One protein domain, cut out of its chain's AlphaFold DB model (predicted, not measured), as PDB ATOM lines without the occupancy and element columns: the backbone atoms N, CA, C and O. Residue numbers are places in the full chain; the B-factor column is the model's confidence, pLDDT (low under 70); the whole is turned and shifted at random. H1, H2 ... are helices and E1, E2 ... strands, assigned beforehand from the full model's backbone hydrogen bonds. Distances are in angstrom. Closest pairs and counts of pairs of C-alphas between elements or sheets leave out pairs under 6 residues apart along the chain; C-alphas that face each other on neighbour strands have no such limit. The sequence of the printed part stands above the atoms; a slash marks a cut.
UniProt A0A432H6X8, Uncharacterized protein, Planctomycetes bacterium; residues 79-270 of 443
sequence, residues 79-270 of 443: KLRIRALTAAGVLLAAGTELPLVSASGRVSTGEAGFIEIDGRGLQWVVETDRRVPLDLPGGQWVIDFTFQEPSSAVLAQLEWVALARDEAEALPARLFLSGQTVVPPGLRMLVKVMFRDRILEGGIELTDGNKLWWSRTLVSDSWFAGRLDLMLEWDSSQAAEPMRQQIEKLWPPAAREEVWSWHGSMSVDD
ATOM      1  N   LYS A  79     -14.907 -42.471 -66.803       93.38
ATOM      2  CA  LYS A  79     -14.865 -43.629 -65.908       93.38
ATOM      3  C   LYS A  79     -14.523 -43.167 -64.506       93.38
ATOM      4  O   LYS A  79     -13.577 -42.407 -64.323       93.38
ATOM      5  N   LEU A  80     -15.272 -43.646 -63.522       92.88
ATOM      6  CA  LEU A  80     -15.111 -43.239 -62.135       92.88
ATOM      7  C   LEU A  80     -14.780 -44.434 -61.260       92.88
ATOM      8  O   LEU A  80     -15.468 -45.452 -61.314       92.88
ATOM      9  N   ARG A  81     -13.798 -44.256 -60.383       92.56
ATOM     10  CA  ARG A  81     -13.566 -45.099 -59.218       92.56
ATOM     11  C   ARG A  81     -13.932 -44.308 -57.970       92.56
ATOM     12  O   ARG A  81     -13.288 -43.318 -57.648       92.56
ATOM     13  N   ILE A  82     -14.970 -44.729 -57.263       92.19
ATOM     14  CA  ILE A  82     -15.538 -43.967 -56.149       92.19
ATOM     15  C   ILE A  82     -15.316 -44.721 -54.842       92.19
ATOM     16  O   ILE A  82     -15.662 -45.898 -54.746       92.19
ATOM     17  N   ARG A  83     -14.765 -44.043 -53.834       91.00
ATOM     18  CA  ARG A  83     -14.511 -44.574 -52.487       91.00
ATOM     19  C   ARG A  83     -15.334 -43.807 -51.455       91.00
ATOM     20  O   ARG A  83     -15.532 -42.602 -51.596       91.00
ATOM     21  N   ALA A  84     -15.779 -44.497 -50.408       91.44
ATOM     22  CA  ALA A  84     -16.405 -43.880 -49.240       91.44
ATOM     23  C   ALA A  84     -15.510 -44.075 -48.015       91.44
ATOM     24  O   ALA A  84     -15.083 -45.189 -47.728       91.44
ATOM     25  N   LEU A  85     -15.228 -42.992 -47.304       90.06
ATOM     26  CA  LEU A  85     -14.264 -42.908 -46.214       90.06
ATOM     27  C   LEU A  85     -14.925 -42.237 -45.006       90.06
ATOM     28  O   LEU A  85     -15.747 -41.329 -45.147       90.06
ATOM     29  N   THR A  86     -14.545 -42.649 -43.803       89.94
ATOM     30  CA  THR A  86     -14.867 -41.926 -42.564       89.94
ATOM     31  C   THR A  86     -14.056 -40.631 -42.460       89.94
ATOM     32  O   THR A  86     -13.069 -40.450 -43.174       89.94
ATOM     33  N   ALA A  87     -14.375 -39.767 -41.492       87.62
ATOM     34  CA  ALA A  87     -13.560 -38.594 -41.154       87.62
ATOM     35  C   ALA A  87     -12.112 -38.942 -40.725       87.62
ATOM     36  O   ALA A  87     -11.204 -38.109 -40.745       87.62
ATOM     37  N   ALA A  88     -11.862 -40.193 -40.332       84.12
ATOM     38  CA  ALA A  88     -10.519 -40.701 -40.056       84.12
ATOM     39  C   ALA A  88      -9.795 -41.225 -41.314       84.12
ATOM     40  O   ALA A  88      -8.633 -41.610 -41.224       84.12
ATOM     41  N   GLY A  89     -10.467 -41.251 -42.467       83.81
ATOM     42  CA  GLY A  89      -9.946 -41.782 -43.727       83.81
ATOM     43  C   GLY A  89     -10.083 -43.293 -43.877       83.81
ATOM     44  O   GLY A  89      -9.499 -43.867 -44.782       83.81
ATOM     45  N   VAL A  90     -10.838 -43.966 -43.009       87.00
ATOM     46  CA  VAL A  90     -11.032 -45.424 -43.094       87.00
ATOM     47  C   VAL A  90     -12.130 -45.737 -44.104       87.00
ATOM     48  O   VAL A  90     -13.193 -45.122 -44.033       87.00
ATOM     49  N   LEU A  91     -11.900 -46.704 -44.998       87.88
ATOM     50  CA  LEU A  91     -12.914 -47.169 -45.950       87.88
ATOM     51  C   LEU A  91     -14.186 -47.626 -45.226       87.88
ATOM     52  O   LEU A  91     -14.144 -48.413 -44.280       87.88
ATOM     53  N   LEU A  92     -15.322 -47.118 -45.690       88.50
ATOM     54  CA  LEU A  92     -16.642 -47.519 -45.229       88.50
ATOM     55  C   LEU A  92     -17.042 -48.865 -45.842       88.50
ATOM     56  O   LEU A  92     -16.539 -49.286 -46.885       88.50
ATOM     57  N   ALA A  93     -17.963 -49.549 -45.165       89.00
ATOM     58  CA  ALA A  93     -18.429 -50.872 -45.556       89.00
ATOM     59  C   ALA A  93     -19.110 -50.872 -46.934       89.00
ATOM     60  O   ALA A  93     -19.603 -49.847 -47.420       89.00
ATOM     61  N   ALA A  94     -19.180 -52.058 -47.537       90.25
ATOM     62  CA  ALA A  94     -19.939 -52.280 -48.758       90.25
ATOM     63  C   ALA A  94     -21.417 -51.908 -48.567       90.25
ATOM     64  O   ALA A  94     -21.982 -52.090 -47.486       90.25
ATOM     65  N   GLY A  95     -22.046 -51.391 -49.621       90.50
ATOM     66  CA  GLY A  95     -23.439 -50.951 -49.589       90.50
ATOM     67  C   GLY A  95     -23.667 -49.569 -48.968       90.50
ATOM     68  O   GLY A  95     -24.820 -49.161 -48.851       90.50
ATOM     69  N   THR A  96     -22.612 -48.829 -48.606       91.50
ATOM     70  CA  THR A  96     -22.745 -47.439 -48.141       91.50
ATOM     71  C   THR A  96     -23.322 -46.589 -49.266       91.50
ATOM     72  O   THR A  96     -22.732 -46.517 -50.346       91.50
ATOM     73  N   GLU A  97     -24.475 -45.964 -49.027       91.19
ATOM     74  CA  GLU A  97     -25.109 -45.074 -49.999       91.19
ATOM     75  C   GLU A  97     -24.268 -43.811 -50.193       91.19
ATOM     76  O   GLU A  97     -23.865 -43.147 -49.237       91.19
ATOM     77  N   LEU A  98     -24.012 -43.477 -51.453       91.75
ATOM     78  CA  LEU A  98     -23.297 -42.279 -51.859       91.75
ATOM     79  C   LEU A  98     -24.307 -41.177 -52.205       91.75
ATOM     80  O   LEU A  98     -25.422 -41.478 -52.643       91.75
ATOM     81  N   PRO A  99     -23.932 -39.892 -52.103       90.00
ATOM     82  CA  PRO A  99     -24.779 -38.765 -52.500       90.00
ATOM     83  C   PRO A  99     -24.798 -38.593 -54.032       90.00
ATOM     84  O   PRO A  99     -24.637 -37.498 -54.569       90.00
ATOM     85  N   LEU A 100     -24.969 -39.702 -54.751       91.81
ATOM     86  CA  LEU A 100     -24.980 -39.797 -56.200       91.81
ATOM     87  C   LEU A 100     -26.177 -40.632 -56.653       91.81
ATOM     88  O   LEU A 100     -26.510 -41.666 -56.065       91.81
ATOM     89  N   VAL A 101     -26.797 -40.195 -57.741       92.19
ATOM     90  CA  VAL A 101     -27.827 -40.946 -58.456       92.19
ATOM     91  C   VAL A 101     -27.444 -41.098 -59.915       92.19
ATOM     92  O   VAL A 101     -26.894 -40.189 -60.536       92.19
ATOM     93  N   SER A 102     -27.757 -42.265 -60.455       89.25
ATOM     94  CA  SER A 102     -27.661 -42.592 -61.869       89.25
ATOM     95  C   SER A 102     -29.064 -42.792 -62.450       89.25
ATOM     96  O   SER A 102     -30.074 -42.741 -61.739       89.25
ATOM     97  N   ALA A 103     -29.140 -43.094 -63.748       83.94
ATOM     98  CA  ALA A 103     -30.389 -43.513 -64.379       83.94
ATOM     99  C   ALA A 103     -30.991 -44.790 -63.751       83.94
ATOM    100  O   ALA A 103     -32.200 -44.997 -63.845       83.94
ATOM    101  N   SER A 104     -30.174 -45.638 -63.112       83.50
ATOM    102  CA  SER A 104     -30.612 -46.884 -62.473       83.50
ATOM    103  C   SER A 104     -30.962 -46.743 -60.987       83.50
ATOM    104  O   SER A 104     -31.482 -47.695 -60.408       83.50
ATOM    105  N   GLY A 105     -30.739 -45.576 -60.368       87.50
ATOM    106  CA  GLY A 105     -31.107 -45.304 -58.975       87.50
ATOM    107  C   GLY A 105     -29.967 -44.723 -58.136       87.50
ATOM    108  O   GLY A 105     -29.066 -44.073 -58.662       87.50
ATOM    109  N   ARG A 106     -30.032 -44.919 -56.811       90.06
ATOM    110  CA  ARG A 106     -28.961 -44.514 -55.883       90.06
ATOM    111  C   ARG A 106     -27.700 -45.339 -56.127       90.06
ATOM    112  O   ARG A 106     -27.785 -46.528 -56.428       90.06
ATOM    113  N   VAL A 107     -26.545 -44.701 -55.983       91.75
ATOM    114  CA  VAL A 107     -25.239 -45.358 -56.090       91.75
ATOM    115  C   VAL A 107     -24.754 -45.727 -54.691       91.75
ATOM    116  O   VAL A 107     -24.830 -44.908 -53.778       91.75
ATOM    117  N   SER A 108     -24.218 -46.934 -54.532       92.38
ATOM    118  CA  SER A 108     -23.624 -47.402 -53.275       92.38
ATOM    119  C   SER A 108     -22.252 -48.025 -53.520       92.38
ATOM    120  O   SER A 108     -21.950 -48.454 -54.635       92.38
ATOM    121  N   THR A 109     -21.412 -48.089 -52.486       90.31
ATOM    122  CA  THR A 109     -20.100 -48.751 -52.570       90.31
ATOM    123  C   THR A 109     -20.219 -50.264 -52.793       90.31
ATOM    124  O   THR A 109     -21.153 -50.905 -52.312       90.31
ATOM    125  N   GLY A 110     -19.252 -50.850 -53.511       87.56
ATOM    126  CA  GLY A 110     -19.145 -52.297 -53.725       87.56
ATOM    127  C   GLY A 110     -18.464 -53.042 -52.569       87.56
ATOM    128  O   GLY A 110     -18.106 -52.446 -51.553       87.56
ATOM    129  N   GLU A 111     -18.252 -54.354 -52.739       78.19
ATOM    130  CA  GLU A 111     -17.720 -55.266 -51.702       78.19
ATOM    131  C   GLU A 111     -16.362 -54.844 -51.116       78.19
ATOM    132  O   GLU A 111     -16.085 -55.109 -49.950       78.19
ATOM    133  N   ALA A 112     -15.539 -54.135 -51.892       77.12
ATOM    134  CA  ALA A 112     -14.221 -53.653 -51.476       77.12
ATOM    135  C   ALA A 112     -14.229 -52.219 -50.897       77.12
ATOM    136  O   ALA A 112     -13.177 -51.588 -50.809       77.12
ATOM    137  N   GLY A 113     -15.400 -51.662 -50.558       75.94
ATOM    138  CA  GLY A 113     -15.531 -50.274 -50.080       75.94
ATOM    139  C   GLY A 113     -15.375 -49.215 -51.181       75.94
ATOM    140  O   GLY A 113     -15.381 -48.014 -50.906       75.94
ATOM    141  N   PHE A 114     -15.270 -49.650 -52.440       85.69
ATOM    142  CA  PHE A 114     -15.250 -48.797 -53.625       85.69
ATOM    143  C   PHE A 114     -16.135 -49.363 -54.738       85.69
ATOM    144  O   PHE A 114     -16.522 -50.532 -54.706       85.69
ATOM    145  N   ILE A 115     -16.478 -48.522 -55.710       91.25
ATOM    146  CA  ILE A 115     -17.229 -48.894 -56.912       91.25
ATOM    147  C   ILE A 115     -16.562 -48.299 -58.151       91.25
ATOM    148  O   ILE A 115     -16.074 -47.171 -58.114       91.25
ATOM    149  N   GLU A 116     -16.554 -49.056 -59.243       91.94
ATOM    150  CA  GLU A 116     -16.189 -48.563 -60.569       91.94
ATOM    151  C   GLU A 116     -17.453 -48.433 -61.422       91.94
ATOM    152  O   GLU A 116     -18.244 -49.374 -61.512       91.94
ATOM    153  N   ILE A 117     -17.676 -47.258 -62.011       92.00
ATOM    154  CA  ILE A 117     -18.903 -46.948 -62.753       92.00
ATOM    155  C   ILE A 117     -18.629 -45.975 -63.908       92.00
ATOM    156  O   ILE A 117     -17.679 -45.192 -63.874       92.00
ATOM    157  N   ASP A 118     -19.471 -46.021 -64.943       89.75
ATOM    158  CA  ASP A 118     -19.530 -44.978 -65.971       89.75
ATOM    159  C   ASP A 118     -20.126 -43.696 -65.363       89.75
ATOM    160  O   ASP A 118     -21.188 -43.721 -64.738       89.75
ATOM    161  N   GLY A 119     -19.428 -42.572 -65.525       87.00
ATOM    162  CA  GLY A 119     -19.858 -41.282 -64.997       87.00
ATOM    163  C   GLY A 119     -20.961 -40.599 -65.807       87.00
ATOM    164  O   GLY A 119     -21.513 -39.594 -65.357       87.00
ATOM    165  N   ARG A 120     -21.311 -41.114 -66.993       85.19
ATOM    166  CA  ARG A 120     -22.346 -40.528 -67.853       85.19
ATOM    167  C   ARG A 120     -23.700 -40.489 -67.151       85.19
ATOM    168  O   ARG A 120     -24.258 -41.509 -66.753       85.19
ATOM    169  N   GLY A 121     -24.265 -39.286 -67.061       82.50
ATOM    170  CA  GLY A 121     -25.587 -39.071 -66.474       82.50
ATOM    171  C   GLY A 121     -25.634 -39.214 -64.952       82.50
ATOM    172  O   GLY A 121     -26.733 -39.215 -64.397       82.50
ATOM    173  N   LEU A 122     -24.483 -39.316 -64.274       90.38
ATOM    174  CA  LEU A 122     -24.439 -39.209 -62.820       90.38
ATOM    175  C   LEU A 122     -24.763 -37.787 -62.369       90.38
ATOM    176  O   LEU A 122     -24.340 -36.794 -62.967       90.38
ATOM    177  N   GLN A 123     -25.516 -37.709 -61.280       90.69
ATOM    178  CA  GLN A 123     -25.910 -36.454 -60.663       90.69
ATOM    179  C   GLN A 123     -25.658 -36.517 -59.160       90.69
ATOM    180  O   GLN A 123     -25.977 -37.509 -58.504       90.69
ATOM    181  N   TRP A 124     -25.128 -35.428 -58.620       87.50
ATOM    182  CA  TRP A 124     -25.055 -35.167 -57.193       87.50
ATOM    183  C   TRP A 124     -26.456 -35.031 -56.619       87.50
ATOM    184  O   TRP A 124     -27.267 -34.239 -57.110       87.50
ATOM    185  N   VAL A 125     -26.720 -35.774 -55.552       83.50
ATOM    186  CA  VAL A 125     -27.889 -35.561 -54.708       83.50
ATOM    187  C   VAL A 125     -27.522 -34.471 -53.716       83.50
ATOM    188  O   VAL A 125     -26.911 -34.735 -52.684       83.50
ATOM    189  N   VAL A 126     -27.867 -33.234 -54.059       73.56
ATOM    190  CA  VAL A 126     -27.731 -32.098 -53.137       73.56
ATOM    191  C   VAL A 126     -28.927 -32.083 -52.183       73.56
ATOM    192  O   VAL A 126     -28.791 -31.788 -51.000       73.56
ATOM    193  N   GLU A 127     -30.105 -32.453 -52.695       69.12
ATOM    194  CA  GLU A 127     -31.346 -32.605 -51.936       69.12
ATOM    195  C   GLU A 127     -32.207 -33.727 -52.529       69.12
ATOM    196  O   GLU A 127     -31.955 -34.189 -53.643       69.12
ATOM    197  N   THR A 128     -33.277 -34.117 -51.824       67.75
ATOM    198  CA  THR A 128     -34.275 -35.080 -52.323       67.75
ATOM    199  C   THR A 128     -34.768 -34.725 -53.733       67.75
ATOM    200  O   THR A 128     -34.871 -35.615 -54.580       67.75
ATOM    201  N   ASP A 129     -34.972 -33.428 -54.001       68.44
ATOM    202  CA  ASP A 129     -35.531 -32.923 -55.262       68.44
ATOM    203  C   ASP A 129     -34.530 -32.118 -56.113       68.44
ATOM    204  O   ASP A 129     -34.792 -31.854 -57.289       68.44
ATOM    205  N   ARG A 130     -33.358 -31.756 -55.567       79.44
ATOM    206  CA  ARG A 130     -32.316 -30.997 -56.278       79.44
ATOM    207  C   ARG A 130     -31.156 -31.906 -56.656       79.44
ATOM    208  O   ARG A 130     -30.412 -32.397 -55.806       79.44
ATOM    209  N   ARG A 131     -30.974 -32.063 -57.967       84.50
ATOM    210  CA  ARG A 131     -29.891 -32.844 -58.567       84.50
ATOM    211  C   ARG A 131     -28.999 -31.938 -59.394       84.50
ATOM    212  O   ARG A 131     -29.500 -31.165 -60.209       84.50
ATOM    213  N   VAL A 132     -27.693 -32.037 -59.189       85.25
ATOM    214  CA  VAL A 132     -26.698 -31.263 -59.942       85.25
ATOM    215  C   VAL A 132     -25.872 -32.233 -60.782       85.25
ATOM    216  O   VAL A 132     -25.424 -33.239 -60.240       85.25
ATOM    217  N   PRO A 133     -25.670 -31.993 -62.090       86.00
ATOM    218  CA  PRO A 133     -24.822 -32.857 -62.906       86.00
ATOM    219  C   PRO A 133     -23.418 -33.006 -62.315       86.00
ATOM    220  O   PRO A 133     -22.863 -32.049 -61.770       86.00
ATOM    221  N   LEU A 134     -22.840 -34.199 -62.440       87.44
ATOM    222  CA  LEU A 134     -21.428 -34.404 -62.150       87.44
ATOM    223  C   LEU A 134     -20.588 -33.670 -63.201       87.44
ATOM    224  O   LEU A 134     -20.385 -34.162 -64.307       87.44
ATOM    225  N   ASP A 135     -20.127 -32.472 -62.852       84.12
ATOM    226  CA  ASP A 135     -19.223 -31.687 -63.686       84.12
ATOM    227  C   ASP A 135     -17.803 -32.260 -63.551       84.12
ATOM    228  O   ASP A 135     -17.033 -31.855 -62.677       84.12
ATOM    229  N   LEU A 136     -17.477 -33.257 -64.377       87.81
ATOM    230  CA  LEU A 136     -16.127 -33.778 -64.601       87.81
ATOM    231  C   LEU A 136     -15.934 -34.018 -66.109       87.81
ATOM    232  O   LEU A 136     -16.834 -34.569 -66.749       87.81
ATOM    233  N   PRO A 137     -14.793 -33.614 -66.694       87.56
ATOM    234  CA  PRO A 137     -14.486 -33.899 -68.095       87.56
ATOM    235  C   PRO A 137     -14.203 -35.392 -68.307       87.56
ATOM    236  O   PRO A 137     -13.905 -36.113 -67.355       87.56
ATOM    237  N   GLY A 138     -14.270 -35.847 -69.562       87.31
ATOM    238  CA  GLY A 138     -13.938 -37.221 -69.949       87.31
ATOM    239  C   GLY A 138     -12.552 -37.666 -69.468       87.31
ATOM    240  O   GLY A 138     -11.649 -36.841 -69.340       87.31
ATOM    241  N   GLY A 139     -12.406 -38.960 -69.172       88.69
ATOM    242  CA  GLY A 139     -11.177 -39.536 -68.615       88.69
ATOM    243  C   GLY A 139     -11.440 -40.493 -67.452       88.69
ATOM    244  O   GLY A 139     -12.578 -40.900 -67.203       88.69
ATOM    245  N   GLN A 140     -10.380 -40.864 -66.735       91.00
ATOM    246  CA  GLN A 140     -10.449 -41.746 -65.570       91.00
ATOM    247  C   GLN A 140     -10.279 -40.925 -64.295       91.00
ATOM    248  O   GLN A 140      -9.257 -40.278 -64.112       91.00
ATOM    249  N   TRP A 141     -11.273 -40.952 -63.411       90.12
ATOM    250  CA  TRP A 141     -11.264 -40.160 -62.184       90.12
ATOM    251  C   TRP A 141     -11.450 -41.030 -60.947       90.12
ATOM    252  O   TRP A 141     -12.264 -41.954 -60.931       90.12
ATOM    253  N   VAL A 142     -10.764 -40.668 -59.869       89.50
ATOM    254  CA  VAL A 142     -10.994 -41.188 -58.520       89.50
ATOM    255  C   VAL A 142     -11.786 -40.156 -57.722       89.50
ATOM    256  O   VAL A 142     -11.372 -39.002 -57.647       89.50
ATOM    257  N   ILE A 143     -12.910 -40.549 -57.120       91.12
ATOM    258  CA  ILE A 143     -13.710 -39.687 -56.237       91.12
ATOM    259  C   ILE A 143     -13.684 -40.242 -54.816       91.12
ATOM    260  O   ILE A 143     -14.164 -41.345 -54.558       91.12
ATOM    261  N   ASP A 144     -13.173 -39.438 -53.892       90.69
ATOM    262  CA  ASP A 144     -13.044 -39.768 -52.479       90.69
ATOM    263  C   ASP A 144     -14.092 -39.027 -51.655       90.69
ATOM    264  O   ASP A 144     -13.974 -37.825 -51.412       90.69
ATOM    265  N   PHE A 145     -15.122 -39.750 -51.218       91.94
ATOM    266  CA  PHE A 145     -16.126 -39.238 -50.291       91.94
ATOM    267  C   PHE A 145     -15.650 -39.392 -48.856       91.94
ATOM    268  O   PHE A 145     -15.509 -40.507 -48.373       91.94
ATOM    269  N   THR A 146     -15.466 -38.285 -48.149       92.31
ATOM    270  CA  THR A 146     -15.188 -38.268 -46.712       92.31
ATOM    271  C   THR A 146     -16.444 -37.851 -45.959       92.31
ATOM    272  O   THR A 146     -16.855 -36.689 -46.011       92.31
ATOM    273  N   PHE A 147     -17.057 -38.795 -45.251       90.44
ATOM    274  CA  PHE A 147     -18.204 -38.543 -44.383       90.44
ATOM    275  C   PHE A 147     -17.735 -37.876 -43.092       90.44
ATOM    276  O   PHE A 147     -16.793 -38.342 -42.448       90.44
ATOM    277  N   GLN A 148     -18.376 -36.767 -42.734       90.81
ATOM    278  CA  GLN A 148     -17.975 -35.960 -41.588       90.81
ATOM    279  C   GLN A 148     -18.581 -36.505 -40.298       90.81
ATOM    280  O   GLN A 148     -19.676 -37.070 -40.291       90.81
ATOM    281  N   GLU A 149     -17.881 -36.314 -39.183       84.62
ATOM    282  CA  GLU A 149     -18.477 -36.581 -37.878       84.62
ATOM    283  C   GLU A 149     -19.595 -35.564 -37.602       84.62
ATOM    284  O   GLU A 149     -19.431 -34.374 -37.899       84.62
ATOM    285  N   PRO A 150     -20.730 -35.993 -37.021       74.06
ATOM    286  CA  PRO A 150     -21.762 -35.068 -36.583       74.06
ATOM    287  C   PRO A 150     -21.158 -34.066 -35.598       74.06
ATOM    288  O   PRO A 150     -20.710 -34.440 -34.515       74.06
ATOM    289  N   SER A 151     -21.139 -32.788 -35.970       70.06
ATOM    290  CA  SER A 151     -20.644 -31.726 -35.104       70.06
ATOM    291  C   SER A 151     -21.817 -30.906 -34.575       70.06
ATOM    292  O   SER A 151     -22.826 -30.719 -35.252       70.06
ATOM    293  N   SER A 152     -21.696 -30.407 -33.346       65.25
ATOM    294  CA  SER A 152     -22.680 -29.508 -32.731       65.25
ATOM    295  C   SER A 152     -22.557 -28.063 -33.234       65.25
ATOM    296  O   SER A 152     -23.047 -27.135 -32.587       65.25
ATOM    297  N   ALA A 153     -21.863 -27.846 -34.355       67.31
ATOM    298  CA  ALA A 153     -21.640 -26.517 -34.883       67.31
ATOM    299  C   ALA A 153     -22.974 -25.902 -35.320       67.31
ATOM    300  O   ALA A 153     -23.660 -26.400 -36.207       67.31
ATOM    301  N   VAL A 154     -23.337 -24.806 -34.656       73.81
ATOM    302  CA  VAL A 154     -24.699 -24.260 -34.705       73.81
ATOM    303  C   VAL A 154     -25.026 -23.611 -36.050       73.81
ATOM    304  O   VAL A 154     -26.192 -23.568 -36.416       73.81
ATOM    305  N   LEU A 155     -24.025 -23.097 -36.777       84.44
ATOM    306  CA  LEU A 155     -24.270 -22.293 -37.978       84.44
ATOM    307  C   LEU A 155     -24.280 -23.105 -39.271       84.44
ATOM    308  O   LEU A 155     -25.141 -22.852 -40.105       84.44
ATOM    309  N   ALA A 156     -23.382 -24.076 -39.432       86.44
ATOM    310  CA  ALA A 156     -23.370 -24.951 -40.596       86.44
ATOM    311  C   ALA A 156     -22.830 -26.343 -40.271       86.44
ATOM    312  O   ALA A 156     -21.979 -26.514 -39.395       86.44
ATOM    313  N   GLN A 157     -23.310 -27.320 -41.034       86.12
ATOM    314  CA  GLN A 157     -22.946 -28.721 -40.932       86.12
ATOM    315  C   GLN A 157     -22.777 -29.306 -42.334       86.12
ATOM    316  O   GLN A 157     -23.700 -29.264 -43.146       86.12
ATOM    317  N   LEU A 158     -21.604 -29.872 -42.609       88.19
ATOM    318  CA  LEU A 158     -21.374 -30.687 -43.799       88.19
ATOM    319  C   LEU A 158     -21.594 -32.157 -43.440       88.19
ATOM    320  O   LEU A 158     -21.087 -32.619 -42.419       88.19
ATOM    321  N   GLU A 159     -22.337 -32.885 -44.268       86.12
ATOM    322  CA  GLU A 159     -22.543 -34.331 -44.089       86.12
ATOM    323  C   GLU A 159     -21.383 -35.121 -44.709       86.12
ATOM    324  O   GLU A 159     -20.919 -36.127 -44.170       86.12
ATOM    325  N   TRP A 160     -20.868 -34.625 -45.832       89.25
ATOM    326  CA  TRP A 160     -19.782 -35.236 -46.578       89.25
ATOM    327  C   TRP A 160     -18.996 -34.184 -47.364       89.25
ATOM    328  O   TRP A 160     -19.445 -33.062 -47.603       89.25
ATOM    329  N   VAL A 161     -17.799 -34.581 -47.772       91.62
ATOM    330  CA  VAL A 161     -16.882 -33.831 -48.633       91.62
ATOM    331  C   VAL A 161     -16.421 -34.776 -49.730       91.62
ATOM    332  O   VAL A 161     -16.101 -35.920 -49.421       91.62
ATOM    333  N   ALA A 162     -16.389 -34.338 -50.986       91.25
ATOM    334  CA  ALA A 162     -15.906 -35.167 -52.086       91.25
ATOM    335  C   ALA A 162     -14.730 -34.507 -52.802       91.25
ATOM    336  O   ALA A 162     -14.821 -33.358 -53.236       91.25
ATOM    337  N   LEU A 163     -13.640 -35.257 -52.958       89.75
ATOM    338  CA  LEU A 163     -12.493 -34.859 -53.764       89.75
ATOM    339  C   LEU A 163     -12.403 -35.750 -55.001       89.75
ATOM    340  O   LEU A 163     -12.200 -36.954 -54.878       89.75
ATOM    341  N   ALA A 164     -12.529 -35.159 -56.183       89.12
ATOM    342  CA  ALA A 164     -12.323 -35.827 -57.459       89.12
ATOM    343  C   ALA A 164     -10.915 -35.534 -57.991       89.12
ATOM    344  O   ALA A 164     -10.496 -34.377 -58.044       89.12
ATOM    345  N   ARG A 165     -10.189 -36.574 -58.400       86.81
ATOM    346  CA  ARG A 165      -8.829 -36.498 -58.946       86.81
ATOM    347  C   ARG A 165      -8.756 -37.251 -60.262       86.81
ATOM    348  O   ARG A 165      -9.267 -38.363 -60.345       86.81
ATOM    349  N   ASP A 166      -8.118 -36.654 -61.256       84.12
ATOM    350  CA  ASP A 166      -7.801 -37.329 -62.510       84.12
ATOM    351  C   ASP A 166      -6.692 -38.359 -62.264       84.12
ATOM    352  O   ASP A 166      -5.659 -38.035 -61.683       84.12
ATOM    353  N   GLU A 167      -6.916 -39.604 -62.679       80.31
ATOM    354  CA  GLU A 167      -5.973 -40.711 -62.490       80.31
ATOM    355  C   GLU A 167      -4.723 -40.537 -63.363       80.31
ATOM    356  O   GLU A 167      -3.638 -40.971 -62.981       80.31
ATOM    357  N   ALA A 168      -4.856 -39.862 -64.510       74.12
ATOM    358  CA  ALA A 168      -3.729 -39.506 -65.366       74.12
ATOM    359  C   ALA A 168      -2.969 -38.257 -64.884       74.12
ATOM    360  O   ALA A 168      -1.912 -37.945 -65.435       74.12
ATOM    361  N   GLU A 169      -3.504 -37.545 -63.884       70.69
ATOM    362  CA  GLU A 169      -2.964 -36.294 -63.337       70.69
ATOM    363  C   GLU A 169      -2.752 -35.184 -64.387       70.69
ATOM    364  O   GLU A 169      -1.997 -34.234 -64.174       70.69
ATOM    365  N   ALA A 170      -3.418 -35.279 -65.538       74.56
ATOM    366  CA  ALA A 170      -3.387 -34.265 -66.583       74.56
ATOM    367  C   ALA A 170      -4.331 -33.098 -66.264       74.56
ATOM    368  O   ALA A 170      -4.140 -31.987 -66.767       74.56
ATOM    369  N   LEU A 171      -5.352 -33.348 -65.440       80.56
ATOM    370  CA  LEU A 171      -6.384 -32.381 -65.089       80.56
ATOM    371  C   LEU A 171      -6.387 -32.057 -63.585       80.56
ATOM    372  O   LEU A 171      -6.118 -32.921 -62.749       80.56
ATOM    373  N   PRO A 172      -6.714 -30.805 -63.211       79.94
ATOM    374  CA  PRO A 172      -6.724 -30.384 -61.816       79.94
ATOM    375  C   PRO A 172      -7.834 -31.075 -61.016       79.94
ATOM    376  O   PRO A 172      -8.944 -31.292 -61.507       79.94
ATOM    377  N   ALA A 173      -7.549 -31.355 -59.742       83.50
ATOM    378  CA  ALA A 173      -8.519 -31.938 -58.823       83.50
ATOM    379  C   ALA A 173      -9.723 -31.006 -58.585       83.50
ATOM    380  O   ALA A 173      -9.605 -29.777 -58.621       83.50
ATOM    381  N   ARG A 174     -10.889 -31.586 -58.293       87.81
ATOM    382  CA  ARG A 174     -12.130 -30.856 -58.000       87.81
ATOM    383  C   ARG A 174     -12.668 -31.211 -56.622       87.81
ATOM    384  O   ARG A 174     -12.827 -32.382 -56.295       87.81
ATOM    385  N   LEU A 175     -12.956 -30.188 -55.825       88.62
ATOM    386  CA  LEU A 175     -13.533 -30.308 -54.492       88.62
ATOM    387  C   LEU A 175     -15.013 -29.943 -54.531       88.62
ATOM    388  O   LEU A 175     -15.377 -28.896 -55.066       88.62
ATOM    389  N   PHE A 176     -15.838 -30.795 -53.932       89.62
ATOM    390  CA  PHE A 176     -17.274 -30.615 -53.785       89.62
ATOM    391  C   PHE A 176     -17.659 -30.712 -52.310       89.62
ATOM    392  O   PHE A 176     -17.278 -31.658 -51.616       89.62
ATOM    393  N   LEU A 177     -18.431 -29.740 -51.839       88.50
ATOM    394  CA  LEU A 177     -18.952 -29.669 -50.481       88.50
ATOM    395  C   LEU A 177     -20.462 -29.528 -50.526       88.50
ATOM    396  O   LEU A 177     -20.986 -28.690 -51.262       88.50
ATOM    397  N   SER A 178     -21.142 -30.294 -49.681       86.06
ATOM    398  CA  SER A 178     -22.577 -30.160 -49.482       86.06
ATOM    399  C   SER A 178     -22.933 -30.233 -48.010       86.06
ATOM    400  O   SER A 178     -22.376 -31.026 -47.246       86.06
ATOM    401  N   GLY A 179     -23.880 -29.395 -47.612       85.56
ATOM    402  CA  GLY A 179     -24.382 -29.417 -46.256       85.56
ATOM    403  C   GLY A 179     -25.557 -28.492 -46.024       85.56
ATOM    404  O   GLY A 179     -26.193 -27.975 -46.947       85.56
ATOM    405  N   GLN A 180     -25.838 -28.301 -44.745       86.62
ATOM    406  CA  GLN A 180     -26.946 -27.509 -44.248       86.62
ATOM    407  C   GLN A 180     -26.411 -26.333 -43.445       86.62
ATOM    408  O   GLN A 180     -25.356 -26.409 -42.813       86.62
ATOM    409  N   THR A 181     -27.152 -25.238 -43.472       86.81
ATOM    410  CA  THR A 181     -26.837 -24.043 -42.699       86.81
ATOM    411  C   THR A 181     -28.119 -23.416 -42.186       86.81
ATOM    412  O   THR A 181     -29.173 -23.544 -42.805       86.81
ATOM    413  N   VAL A 182     -28.043 -22.767 -41.031       86.56
ATOM    414  CA  VAL A 182     -29.151 -21.969 -40.479       86.56
ATOM    415  C   VAL A 182     -28.926 -20.474 -40.686       86.56
ATOM    416  O   VAL A 182     -29.753 -19.661 -40.271       86.56
ATOM    417  N   VAL A 183     -27.794 -20.095 -41.287       85.06
ATOM    418  CA  VAL A 183     -27.498 -18.692 -41.566       85.06
ATOM    419  C   VAL A 183     -28.315 -18.183 -42.760       85.06
ATOM    420  O   VAL A 183     -28.645 -18.959 -43.657       85.06
ATOM    421  N   PRO A 184     -28.637 -16.879 -42.810       83.56
ATOM    422  CA  PRO A 184     -29.390 -16.304 -43.921       83.56
ATOM    423  C   PRO A 184     -28.673 -16.464 -45.274       83.56
ATOM    424  O   PRO A 184     -27.441 -16.515 -45.301       83.56
ATOM    425  N   PRO A 185     -29.414 -16.482 -46.399       87.25
ATOM    426  CA  PRO A 185     -28.835 -16.500 -47.743       87.25
ATOM    427  C   PRO A 185     -27.963 -15.270 -48.030       87.25
ATOM    428  O   PRO A 185     -28.245 -14.166 -47.560       87.25
ATOM    429  N   GLY A 186     -26.952 -15.449 -48.880       83.88
ATOM    430  CA  GLY A 186     -26.042 -14.398 -49.342       83.88
ATOM    431  C   GLY A 186     -24.874 -14.106 -48.395       83.88
ATOM    432  O   GLY A 186     -24.096 -13.185 -48.652       83.88
ATOM    433  N   LEU A 187     -24.725 -14.878 -47.320       85.06
ATOM    434  CA  LEU A 187     -23.621 -14.748 -46.382       85.06
ATOM    435  C   LEU A 187     -22.347 -15.366 -46.970       85.06
ATOM    436  O   LEU A 187     -22.368 -16.477 -47.493       85.06
ATOM    437  N   ARG A 188     -21.227 -14.649 -46.856       87.31
ATOM    438  CA  ARG A 188     -19.918 -15.078 -47.366       87.31
ATOM    439  C   ARG A 188     -19.214 -15.971 -46.355       87.31
ATOM    440  O   ARG A 188     -18.686 -15.468 -45.370       87.31
ATOM    441  N   MET A 189     -19.149 -17.266 -46.620       88.38
ATOM    442  CA  MET A 189     -18.353 -18.217 -45.852       88.38
ATOM    443  C   MET A 189     -17.003 -18.445 -46.525       88.38
ATOM    444  O   MET A 189     -16.923 -18.687 -47.726       88.38
ATOM    445  N   LEU A 190     -15.927 -18.371 -45.751       90.00
ATOM    446  CA  LEU A 190     -14.585 -18.678 -46.216       90.00
ATOM    447  C   LEU A 190     -14.320 -20.171 -46.029       90.00
ATOM    448  O   LEU A 190     -14.258 -20.666 -44.911       90.00
ATOM    449  N   VAL A 191     -14.134 -20.883 -47.129       90.56
ATOM    450  CA  VAL A 191     -13.746 -22.291 -47.150       90.56
ATOM    451  C   VAL A 191     -12.233 -22.369 -47.281       90.56
ATOM    452  O   VAL A 191     -11.667 -21.771 -48.197       90.56
ATOM    453  N   LYS A 192     -11.566 -23.105 -46.394       89.94
ATOM    454  CA  LYS A 192     -10.116 -23.323 -46.422       89.94
ATOM    455  C   LYS A 192      -9.805 -24.808 -46.375       89.94
ATOM    456  O   LYS A 192     -10.246 -25.510 -45.469       89.94
ATOM    457  N   VAL A 193      -8.990 -25.262 -47.317       86.56
ATOM    458  CA  VAL A 193      -8.336 -26.566 -47.250       86.56
ATOM    459  C   VAL A 193      -6.994 -26.369 -46.559       86.56
ATOM    460  O   VAL A 193      -6.196 -25.515 -46.954       86.56
ATOM    461  N   MET A 194      -6.768 -27.143 -45.509       83.44
ATOM    462  CA  MET A 194      -5.662 -26.998 -44.578       83.44
ATOM    463  C   MET A 194      -4.860 -28.294 -44.503       83.44
ATOM    464  O   MET A 194      -5.400 -29.398 -44.551       83.44
ATOM    465  N   PHE A 195      -3.547 -28.159 -44.361       77.06
ATOM    466  CA  PHE A 195      -2.687 -29.262 -43.953       77.06
ATOM    467  C   PHE A 195      -1.844 -28.795 -42.787       77.06
ATOM    468  O   PHE A 195      -0.962 -27.940 -42.949       77.06
ATOM    469  N   ARG A 196      -2.128 -29.364 -41.610       73.44
ATOM    470  CA  ARG A 196      -1.616 -28.843 -40.340       73.44
ATOM    471  C   ARG A 196      -2.006 -27.358 -40.247       73.44
ATOM    472  O   ARG A 196      -3.148 -27.006 -40.507       73.44
ATOM    473  N   ASP A 197      -1.046 -26.473 -40.006       72.88
ATOM    474  CA  ASP A 197      -1.308 -25.041 -39.820       72.88
ATOM    475  C   ASP A 197      -1.237 -24.213 -41.116       72.88
ATOM    476  O   ASP A 197      -1.222 -22.982 -41.074       72.88
ATOM    477  N   ARG A 198      -1.127 -24.853 -42.289       74.88
ATOM    478  CA  ARG A 198      -0.968 -24.152 -43.574       74.88
ATOM    479  C   ARG A 198      -2.243 -24.201 -44.400       74.88
ATOM    480  O   ARG A 198      -2.761 -25.281 -44.664       74.88
ATOM    481  N   ILE A 199      -2.674 -23.027 -44.869       81.25
ATOM    482  CA  ILE A 199      -3.720 -22.896 -45.888       81.25
ATOM    483  C   ILE A 199      -3.128 -23.316 -47.228       81.25
ATOM    484  O   ILE A 199      -2.103 -22.789 -47.661       81.25
ATOM    485  N   LEU A 200      -3.784 -24.273 -47.860       75.50
ATOM    486  CA  LEU A 200      -3.373 -24.864 -49.123       75.50
ATOM    487  C   LEU A 200      -4.146 -24.295 -50.302       75.50
ATOM    488  O   LEU A 200      -3.584 -24.040 -51.363       75.50
ATOM    489  N   GLU A 201      -5.444 -24.120 -50.089       80.44
ATOM    490  CA  GLU A 201      -6.401 -23.564 -51.027       80.44
ATOM    491  C   GLU A 201      -7.526 -22.930 -50.207       80.44
ATOM    492  O   GLU A 201      -7.811 -23.351 -49.081       80.44
ATOM    493  N   GLY A 202      -8.182 -21.920 -50.766       83.19
ATOM    494  CA  GLY A 202      -9.359 -21.353 -50.136       83.19
ATOM    495  C   GLY A 202     -10.233 -20.583 -51.104       83.19
ATOM    496  O   GLY A 202      -9.791 -20.110 -52.152       83.19
ATOM    497  N   GLY A 203     -11.502 -20.458 -50.754       85.50
ATOM    498  CA  GLY A 203     -12.484 -19.762 -51.563       85.50
ATOM    499  C   GLY A 203     -13.629 -19.236 -50.731       85.50
ATOM    500  O   GLY A 203     -13.784 -19.584 -49.568       85.50
ATOM    501  N   ILE A 204     -14.422 -18.372 -51.344       87.38
ATOM    502  CA  ILE A 204     -15.623 -17.841 -50.718       87.38
ATOM    503  C   ILE A 204     -16.804 -18.600 -51.298       87.38
ATOM    504  O   ILE A 204     -16.931 -18.683 -52.519       87.38
ATOM    505  N   GLU A 205     -17.631 -19.128 -50.413       86.38
ATOM    506  CA  GLU A 205     -18.926 -19.708 -50.718       86.38
ATOM    507  C   GLU A 205     -20.026 -18.776 -50.213       86.38
ATOM    508  O   GLU A 205     -19.884 -18.141 -49.165       86.38
ATOM    509  N   LEU A 206     -21.112 -18.663 -50.973       85.44
ATOM    510  CA  LEU A 206     -22.290 -17.907 -50.563       85.44
ATOM    511  C   LEU A 206     -23.360 -18.872 -50.075       85.44
ATOM    512  O   LEU A 206     -23.674 -19.845 -50.750       85.44
ATOM    513  N   THR A 207     -23.954 -18.583 -48.926       82.56
ATOM    514  CA  THR A 207     -25.072 -19.383 -48.427       82.56
ATOM    515  C   THR A 207     -26.296 -19.227 -49.326       82.56
ATOM    516  O   THR A 207     -26.665 -18.114 -49.713       82.56
ATOM    517  N   ASP A 208     -26.948 -20.342 -49.647       83.00
ATOM    518  CA  ASP A 208     -28.154 -20.387 -50.476       83.00
ATOM    519  C   ASP A 208     -29.306 -20.957 -49.642       83.00
ATOM    520  O   ASP A 208     -29.521 -22.166 -49.539       83.00
ATOM    521  N   GLY A 209     -30.005 -20.062 -48.947       81.88
ATOM    522  CA  GLY A 209     -31.041 -20.420 -47.982       81.88
ATOM    523  C   GLY A 209     -30.471 -21.286 -46.860       81.88
ATOM    524  O   GLY A 209     -29.448 -20.949 -46.274       81.88
ATOM    525  N   ASN A 210     -31.115 -22.424 -46.586       80.38
ATOM    526  CA  ASN A 210     -30.694 -23.350 -45.529       80.38
ATOM    527  C   ASN A 210     -29.596 -24.336 -45.982       80.38
ATOM    528  O   ASN A 210     -29.445 -25.418 -45.401       80.38
ATOM    529  N   LYS A 211     -28.881 -24.033 -47.072       78.19
ATOM    530  CA  LYS A 211     -27.997 -24.979 -47.760       78.19
ATOM    531  C   LYS A 211     -26.656 -24.368 -48.143       78.19
ATOM    532  O   LYS A 211     -26.516 -23.158 -48.319       78.19
ATOM    533  N   LEU A 212     -25.678 -25.259 -48.277       82.62
ATOM    534  CA  LEU A 212     -24.336 -24.976 -48.769       82.62
ATOM    535  C   LEU A 212     -24.027 -25.936 -49.918       82.62
ATOM    536  O   LEU A 212     -24.172 -27.152 -49.753       82.62
ATOM    537  N   TRP A 213     -23.607 -25.398 -51.063       86.19
ATOM    538  CA  TRP A 213     -23.121 -26.191 -52.189       86.19
ATOM    539  C   TRP A 213     -21.948 -25.483 -52.856       86.19
ATOM    540  O   TRP A 213     -22.128 -24.613 -53.705       86.19
ATOM    541  N   TRP A 214     -20.742 -25.934 -52.534       86.38
ATOM    542  CA  TRP A 214     -19.528 -25.356 -53.088       86.38
ATOM    543  C   TRP A 214     -18.809 -26.371 -53.960       86.38
ATOM    544  O   TRP A 214     -18.498 -27.476 -53.516       86.38
ATOM    545  N   SER A 215     -18.507 -25.981 -55.193       87.69
ATOM    546  CA  SER A 215     -17.681 -26.756 -56.115       87.69
ATOM    547  C   SER A 215     -16.527 -25.902 -56.612       87.69
ATOM    548  O   SER A 215     -16.749 -24.784 -57.086       87.69
ATOM    549  N   ARG A 216     -15.300 -26.417 -56.546       85.94
ATOM    550  CA  ARG A 216     -14.114 -25.670 -56.969       85.94
ATOM    551  C   ARG A 216     -13.054 -26.573 -57.580       85.94
ATOM    552  O   ARG A 216     -12.698 -27.602 -57.016       85.94
ATOM    553  N   THR A 217     -12.495 -26.122 -58.697       86.69
ATOM    554  CA  THR A 217     -11.228 -26.643 -59.216       86.69
ATOM    555  C   THR A 217     -10.092 -26.162 -58.319       86.69
ATOM    556  O   THR A 217      -9.917 -24.955 -58.134       86.69
ATOM    557  N   LEU A 218      -9.341 -27.094 -57.744       79.38
ATOM    558  CA  LEU A 218      -8.179 -26.786 -56.920       79.38
ATOM    559  C   LEU A 218      -7.035 -26.341 -57.836       79.38
ATOM    560  O   LEU A 218      -6.742 -27.001 -58.830       79.38
ATOM    561  N   VAL A 219      -6.425 -25.198 -57.518       68.38
ATOM    562  CA  VAL A 219      -5.327 -24.614 -58.309       68.38
ATOM    563  C   VAL A 219      -3.977 -25.092 -57.780       68.38
ATOM    564  O   VAL A 219      -2.976 -25.049 -58.483       68.38
ATOM    565  N   SER A 220      -3.942 -25.521 -56.521       56.78
ATOM    566  CA  SER A 220      -2.708 -25.916 -55.862       56.78
ATOM    567  C   SER A 220      -2.087 -27.164 -56.496       56.78
ATOM    568  O   SER A 220      -2.613 -28.263 -56.343       56.78
ATOM    569  N   ASP A 221      -0.875 -27.007 -57.039       50.78
ATOM    570  CA  ASP A 221       0.071 -28.100 -57.336       50.78
ATOM    571  C   ASP A 221       0.603 -28.779 -56.051       50.78
ATOM    572  O   ASP A 221       1.619 -29.478 -56.050       50.78
ATOM    573  N   SER A 222       0.001 -28.497 -54.895       48.69
ATOM    574  CA  SER A 222       0.366 -29.110 -53.624       48.69
ATOM    575  C   SER A 222      -0.505 -30.349 -53.469       48.69
ATOM    576  O   SER A 222      -1.631 -30.277 -53.007       48.69
ATOM    577  N   TRP A 223      -0.022 -31.486 -53.950       55.38
ATOM    578  CA  TRP A 223      -0.847 -32.683 -54.105       55.38
ATOM    579  C   TRP A 223      -0.986 -33.436 -52.784       55.38
ATOM    580  O   TRP A 223      -0.004 -33.898 -52.197       55.38
ATOM    581  N   PHE A 224      -2.218 -33.530 -52.296       55.38
ATOM    582  CA  PHE A 224      -2.511 -34.026 -50.962       55.38
ATOM    583  C   PHE A 224      -2.620 -35.534 -50.921       55.38
ATOM    584  O   PHE A 224      -3.276 -36.157 -51.742       55.38
ATOM    585  N   ALA A 225      -1.978 -36.096 -49.915       54.78
ATOM    586  CA  ALA A 225      -1.955 -37.510 -49.639       54.78
ATOM    587  C   ALA A 225      -2.364 -37.720 -48.191       54.78
ATOM    588  O   ALA A 225      -1.879 -37.007 -47.305       54.78
ATOM    589  N   GLY A 226      -3.193 -38.723 -47.929       68.50
ATOM    590  CA  GLY A 226      -3.747 -38.932 -46.596       68.50
ATOM    591  C   GLY A 226      -4.820 -37.899 -46.257       68.50
ATOM    592  O   GLY A 226      -5.661 -37.588 -47.094       68.50
ATOM    593  N   ARG A 227      -4.832 -37.398 -45.022       78.94
ATOM    594  CA  ARG A 227      -5.927 -36.575 -44.500       78.94
ATOM    595  C   ARG A 227      -5.572 -35.092 -44.473       78.94
ATOM    596  O   ARG A 227      -4.539 -34.702 -43.929       78.94
ATOM    597  N   LEU A 228      -6.468 -34.286 -45.019       83.19
ATOM    598  CA  LEU A 228      -6.491 -32.837 -44.905       83.19
ATOM    599  C   LEU A 228      -7.567 -32.397 -43.931       83.19
ATOM    600  O   LEU A 228      -8.555 -33.104 -43.724       83.19
ATOM    601  N   ASP A 229      -7.385 -31.199 -43.398       87.69
ATOM    602  CA  ASP A 229      -8.398 -30.537 -42.600       87.69
ATOM    603  C   ASP A 229      -9.164 -29.563 -43.499       87.69
ATOM    604  O   ASP A 229      -8.597 -28.868 -44.345       87.69
ATOM    605  N   LEU A 230     -10.479 -29.542 -43.349       89.62
ATOM    606  CA  LEU A 230     -11.349 -28.592 -44.021       89.62
ATOM    607  C   LEU A 230     -11.890 -27.642 -42.966       89.62
ATOM    608  O   LEU A 230     -12.457 -28.086 -41.970       89.62
ATOM    609  N   MET A 231     -11.747 -26.346 -43.200       91.19
ATOM    610  CA  MET A 231     -12.244 -25.330 -42.289       91.19
ATOM    611  C   MET A 231     -13.213 -24.403 -43.011       91.19
ATOM    612  O   MET A 231     -12.911 -23.887 -44.087       91.19
ATOM    613  N   LEU A 232     -14.376 -24.188 -42.409       90.88
ATOM    614  CA  LEU A 232     -15.305 -23.141 -42.813       90.88
ATOM    615  C   LEU A 232     -15.208 -22.035 -41.779       90.88
ATOM    616  O   LEU A 232     -15.392 -22.297 -40.597       90.88
ATOM    617  N   GLU A 233     -14.934 -20.817 -42.210       90.88
ATOM    618  CA  GLU A 233     -14.897 -19.648 -41.349       90.88
ATOM    619  C   GLU A 233     -15.928 -18.624 -41.787       90.88
ATOM    620  O   GLU A 233     -16.205 -18.443 -42.975       90.88
ATOM    621  N   TRP A 234     -16.459 -17.907 -40.811       87.50
ATOM    622  CA  TRP A 234     -17.306 -16.763 -41.063       87.50
ATOM    623  C   TRP A 234     -17.049 -15.654 -40.044       87.50
ATOM    624  O   TRP A 234     -16.945 -15.905 -38.844       87.50
ATOM    625  N   ASP A 235     -16.975 -14.425 -40.548       84.62
ATOM    626  CA  ASP A 235     -16.747 -13.211 -39.772       84.62
ATOM    627  C   ASP A 235     -17.990 -12.308 -39.829       84.62
ATOM    628  O   ASP A 235     -18.422 -11.879 -40.908       84.62
ATOM    629  N   SER A 236     -18.559 -12.014 -38.653       80.88
ATOM    630  CA  SER A 236     -19.770 -11.201 -38.509       80.88
ATOM    631  C   SER A 236     -19.607  -9.754 -38.944       80.88
ATOM    632  O   SER A 236     -20.589  -9.144 -39.373       80.88
ATOM    633  N   SER A 237     -18.383  -9.228 -38.918       79.00
ATOM    634  CA  SER A 237     -18.086  -7.860 -39.344       79.00
ATOM    635  C   SER A 237     -18.323  -7.638 -40.843       79.00
ATOM    636  O   SER A 237     -18.506  -6.501 -41.278       79.00
ATOM    637  N   GLN A 238     -18.363  -8.713 -41.641       78.62
ATOM    638  CA  GLN A 238     -18.565  -8.638 -43.090       78.62
ATOM    639  C   GLN A 238     -20.037  -8.705 -43.518       78.62
ATOM    640  O   GLN A 238     -20.338  -8.541 -44.705       78.62
ATOM    641  N   ALA A 239     -20.960  -8.959 -42.589       81.38
ATOM    642  CA  ALA A 239     -22.388  -9.004 -42.874       81.38
ATOM    643  C   ALA A 239     -23.020  -7.605 -42.824       81.38
ATOM    644  O   ALA A 239     -22.647  -6.754 -42.020       81.38
ATOM    645  N   ALA A 240     -24.041  -7.378 -43.653       83.88
ATOM    646  CA  ALA A 240     -24.881  -6.191 -43.526       83.88
ATOM    647  C   ALA A 240     -25.640  -6.205 -42.186       83.88
ATOM    648  O   ALA A 240     -26.068  -7.264 -41.727       83.88
ATOM    649  N   GLU A 241     -25.879  -5.028 -41.604       83.38
ATOM    650  CA  GLU A 241     -26.476  -4.857 -40.269       83.38
ATOM    651  C   GLU A 241     -27.744  -5.708 -40.005       83.38
ATOM    652  O   GLU A 241     -27.804  -6.383 -38.976       83.38
ATOM    653  N   PRO A 242     -28.731  -5.808 -40.925       85.19
ATOM    654  CA  PRO A 242     -29.912  -6.646 -40.697       85.19
ATOM    655  C   PRO A 242     -29.586  -8.143 -40.596       85.19
ATOM    656  O   PRO A 242     -30.233  -8.881 -39.854       85.19
ATOM    657  N   MET A 243     -28.585  -8.597 -41.350       84.38
ATOM    658  CA  MET A 243     -28.133  -9.987 -41.377       84.38
ATOM    659  C   MET A 243     -27.281 -10.301 -40.146       84.38
ATOM    660  O   MET A 243     -27.464 -11.346 -39.524       84.38
ATOM    661  N   ARG A 244     -26.427  -9.357 -39.728       83.94
ATOM    662  CA  ARG A 244     -25.653  -9.441 -38.484       83.94
ATOM    663  C   ARG A 244     -26.573  -9.646 -37.278       83.94
ATOM    664  O   ARG A 244     -26.384 -10.604 -36.537       83.94
ATOM    665  N   GLN A 245     -27.636  -8.850 -37.145       86.88
ATOM    666  CA  GLN A 245     -28.608  -8.980 -36.046       86.88
ATOM    667  C   GLN A 245     -29.357 -10.321 -36.037       86.88
ATOM    668  O   GLN A 245     -29.748 -10.812 -34.975       86.88
ATOM    669  N   GLN A 246     -29.603 -10.923 -37.205       85.88
ATOM    670  CA  GLN A 246     -30.181 -12.267 -37.284       85.88
ATOM    671  C   GLN A 246     -29.187 -13.318 -36.788       85.88
ATOM    672  O   GLN A 246     -29.566 -14.201 -36.020       85.88
ATOM    673  N   ILE A 247     -27.915 -13.193 -37.164       85.56
ATOM    674  CA  ILE A 247     -26.887 -14.155 -36.770       85.56
ATOM    675  C   ILE A 247     -26.514 -14.011 -35.294       85.56
ATOM    676  O   ILE A 247     -26.348 -15.023 -34.629       85.56
ATOM    677  N   GLU A 248     -26.493 -12.803 -34.730       87.88
ATOM    678  CA  GLU A 248     -26.289 -12.585 -33.288       87.88
ATOM    679  C   GLU A 248     -27.333 -13.306 -32.423       87.88
ATOM    680  O   GLU A 248     -27.029 -13.739 -31.312       87.88
ATOM    681  N   LYS A 249     -28.554 -13.503 -32.936       87.69
ATOM    682  CA  LYS A 249     -29.585 -14.304 -32.256       87.69
ATOM    683  C   LYS A 249     -29.313 -15.806 -32.335       87.69
ATOM    684  O   LYS A 249     -29.650 -16.524 -31.397       87.69
ATOM    685  N   LEU A 250     -28.742 -16.277 -33.443       87.31
ATOM    686  CA  LEU A 250     -28.419 -17.690 -33.675       87.31
ATOM    687  C   LEU A 250     -27.124 -18.103 -32.964       87.31
ATOM    688  O   LEU A 250     -27.019 -19.205 -32.431       87.31
ATOM    689  N   TRP A 251     -26.146 -17.202 -32.936       88.88
ATOM    690  CA  TRP A 251     -24.827 -17.399 -32.359       88.88
ATOM    691  C   TRP A 251     -24.395 -16.124 -31.610       88.88
ATOM    692  O   TRP A 251     -23.751 -15.245 -32.188       88.88
ATOM    693  N   PRO A 252     -24.723 -16.017 -30.305       87.25
ATOM    694  CA  PRO A 252     -24.446 -14.835 -29.480       87.25
ATOM    695  C   PRO A 252     -23.001 -14.303 -29.497       87.25
ATOM    696  O   PRO A 252     -22.830 -13.088 -29.379       87.25
ATOM    697  N   PRO A 253     -21.949 -15.134 -29.660       90.12
ATOM    698  CA  PRO A 253     -20.582 -14.629 -29.796       90.12
ATOM    699  C   PRO A 253     -20.354 -13.691 -30.995       90.12
ATOM    700  O   PRO A 253     -19.447 -12.862 -30.929       90.12
ATOM    701  N   ALA A 254     -21.205 -13.721 -32.032       85.75
ATOM    702  CA  ALA A 254     -21.129 -12.789 -33.163       85.75
ATOM    703  C   ALA A 254     -21.210 -11.312 -32.742       85.75
ATOM    704  O   ALA A 254     -20.611 -10.460 -33.402       85.75
ATOM    705  N   ALA A 255     -21.905 -11.008 -31.636       84.75
ATOM    706  CA  ALA A 255     -22.040  -9.648 -31.107       84.75
ATOM    707  C   ALA A 255     -20.703  -9.086 -30.593       84.75
ATOM    708  O   ALA A 255     -20.530  -7.874 -30.496       84.75
ATOM    709  N   ARG A 256     -19.750  -9.971 -30.272       87.31
ATOM    710  CA  ARG A 256     -18.374  -9.630 -29.888       87.31
ATOM    711  C   ARG A 256     -17.390  -9.716 -31.056       87.31
ATOM    712  O   ARG A 256     -16.190  -9.668 -30.814       87.31
ATOM    713  N   GLU A 257     -17.895  -9.858 -32.284       84.88
ATOM    714  CA  GLU A 257     -17.085  -9.971 -33.508       84.88
ATOM    715  C   GLU A 257     -16.125 -11.169 -33.471       84.88
ATOM    716  O   GLU A 257     -15.045 -11.159 -34.055       84.88
ATOM    717  N   GLU A 258     -16.521 -12.230 -32.763       89.06
ATOM    718  CA  GLU A 258     -15.801 -13.495 -32.811       89.06
ATOM    719  C   GLU A 258     -15.988 -14.146 -34.188       89.06
ATOM    720  O   GLU A 258     -17.082 -14.131 -34.757       89.06
ATOM    721  N   VAL A 259     -14.920 -14.751 -34.712       89.38
ATOM    722  CA  VAL A 259     -14.965 -15.510 -35.967       89.38
ATOM    723  C   VAL A 259     -15.479 -16.911 -35.667       89.38
ATOM    724  O   VAL A 259     -14.899 -17.646 -34.864       89.38
ATOM    725  N   TRP A 260     -16.576 -17.291 -36.314       90.38
ATOM    726  CA  TRP A 260     -17.080 -18.654 -36.233       90.38
ATOM    727  C   TRP A 260     -16.226 -19.562 -37.113       90.38
ATOM    728  O   TRP A 260     -15.874 -19.187 -38.231       90.38
ATOM    729  N   SER A 261     -15.927 -20.770 -36.630       90.69
ATOM    730  CA  SER A 261     -15.272 -21.793 -37.440       90.69
ATOM    731  C   SER A 261     -15.907 -23.169 -37.259       90.69
ATOM    732  O   SER A 261     -16.267 -23.567 -36.150       90.69
ATOM    733  N   TRP A 262     -16.017 -23.901 -38.361       91.12
ATOM    734  CA  TRP A 262     -16.292 -25.332 -38.399       91.12
ATOM    735  C   TRP A 262     -15.070 -26.058 -38.938       91.12
ATOM    736  O   TRP A 262     -14.399 -25.557 -39.837       91.12
ATOM    737  N   HIS A 263     -14.812 -27.243 -38.392       90.50
ATOM    738  CA  HIS A 263     -13.669 -28.077 -38.735       90.50
ATOM    739  C   HIS A 263     -14.161 -29.459 -39.130       90.50
ATOM    740  O   HIS A 263     -14.966 -30.067 -38.423       90.50
ATOM    741  N   GLY A 264     -13.640 -29.952 -40.241       89.75
ATOM    742  CA  GLY A 264     -13.852 -31.298 -40.731       89.75
ATOM    743  C   GLY A 264     -12.603 -31.822 -41.414       89.75
ATOM    744  O   GLY A 264     -11.511 -31.273 -41.277       89.75
ATOM    745  N   SER A 265     -12.769 -32.905 -42.156       89.31
ATOM    746  CA  SER A 265     -11.659 -33.628 -42.764       89.31
ATOM    747  C   SER A 265     -11.950 -33.990 -44.210       89.31
ATOM    748  O   SER A 265     -13.091 -34.224 -44.600       89.31
ATOM    749  N   MET A 266     -10.898 -34.068 -45.007       87.00
ATOM    750  CA  MET A 266     -10.946 -34.558 -46.373       87.00
ATOM    751  C   MET A 266      -9.823 -35.570 -46.540       87.00
ATOM    752  O   MET A 266      -8.647 -35.219 -46.487       87.00
ATOM    753  N   SER A 267     -10.189 -36.834 -46.692       80.69
ATOM    754  CA  SER A 267      -9.236 -37.926 -46.841       80.69
ATOM    755  C   SER A 267      -9.047 -38.249 -48.314       80.69
ATOM    756  O   SER A 267     -10.014 -38.400 -49.053       80.69
ATOM    757  N   VAL A 268      -7.788 -38.331 -48.726       71.25
ATOM    758  CA  VAL A 268      -7.371 -38.559 -50.112       71.25
ATOM    759  C   VAL A 268      -6.899 -39.999 -50.320       71.25
ATOM    760  O   VAL A 268      -6.882 -40.470 -51.447       71.25
ATOM    761  N   ASP A 269      -6.590 -40.731 -49.245       69.81
ATOM    762  CA  ASP A 269      -6.232 -42.153 -49.246       69.81
ATOM    763  C   ASP A 269      -6.599 -42.804 -47.907       69.81
ATOM    764  O   ASP A 269      -6.783 -42.103 -46.906       69.81
ATOM    765  N   ASP A 270      -6.664 -44.138 -47.881       68.06
ATOM    766  CA  ASP A 270      -6.749 -44.876 -46.622       68.06
ATOM    767  C   ASP A 270      -5.432 -44.765 -45.815       68.06
ATOM    768  O   ASP A 270      -4.381 -44.413 -46.369       68.06
TER     769      ASP A 270
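Overview. This is residues 79 to 270 of the 443 residues of an uncharacterized protein of Planctomycetes bacterium (UniProt A0A432H6X8). Three sheets make a stack: a strongly twisted six-stranded sheet, E4 E1 E7 E8 E9 E12, in the middle, a small four-stranded sheet, E3 E2 E5 E6, partly face to face with its end near E1 and E7, and a longer four-stranded sheet, E11 E10 E13 E14, on its opposite face towards the other end. Two short helices, H1 and H2, lie at one end of the longest axis, beyond the ends of E13 and E14. The printed part has 192 residues, with E1 to E13, then H1, H2 and E14 along the chain. The sheet orders are E4 E1 E7 E8 E9 E12, mixed, then E3 E2 E5 E6 and E11 E10 E13 E14, both antiparallel. It is mostly strand and compact, with a radius of gyration of the C-alphas of 17.1 A and spans of 49 by 37 by 28 A.

Along the chain. Find C-alpha 79 at (-14.865, -43.629, -65.908), where E1, residues 79 to 85, begins. Next come E2, 97 to 102, E3, 105 to 108, E4, 114 to 118, E5, 123 to 125, and E6, 131 to 133. Then read E7, 139 to 147, 25.2 A, E8, 156 to 166, 29.6 A, E9, 174 to 181, E10, 188 to 195, E11, 198 to 206, E12, 211 to 217, and E13, 227 to 235, 26.2 A. H1, 241 to 250, is 14.6 A long and begins at (-26.476, -4.857, -40.269); H2 is 252 to 256. E14, 259 to 267, 25.6 A, ends at (-9.236, -37.926, -46.841).

Arrangement. Start in the six-stranded sheet, where E1 and E7 are parallel, with N 81 and O 141 2.8 A apart. E7, E8 and E9 form a meander, each the antiparallel neighbour of the one before; look at N 144 and O 163, 2.8 A, and N 162 and O 176, 2.9 A. E8 bends by 61 degrees at residue 159. The edge strands are E4, with N 82 and O 115 at 2.8 A, and E12, with N 177 and O 214 at 2.8 A. The small sheet faces it, its strands at 43 degrees; the hairpin E2 and E3 has N 98 and O 107 at 2.9 A, and the hairpin E5 and E6 has N 124 and O 132 at 2.7 A. The other sheet faces it at 61 degrees; see N 232 and O 262 of E13 and E14, 2.9 A. The closest C-alphas of E8 and E14 are Val 161 and Met 266, 6.4 A. H1 and H2 touch only at the corner, C-alphas 248 and 254 being closest at 5.2 A. H2 is only just on the sheet of E14, with 5 pairs of C-alphas within 10 A, and only grazes it with residues 253 to 254. O i to N i+4 pairs are within range in 5 of 6 cases in H1 and 0 of 1 in H2, where 2 of 2 i+3 pairs are.

Size, cuts and confidence. The C-alphas of Glu 111 and Glu 241 are farthest apart, 52.4 A. The printed part has no cut, and E1 to E2 is the long link, 11 residues. The model's pLDDT is under 70 at residues 127 to 129, 152 to 153, 219 to 226 and 269 to 270.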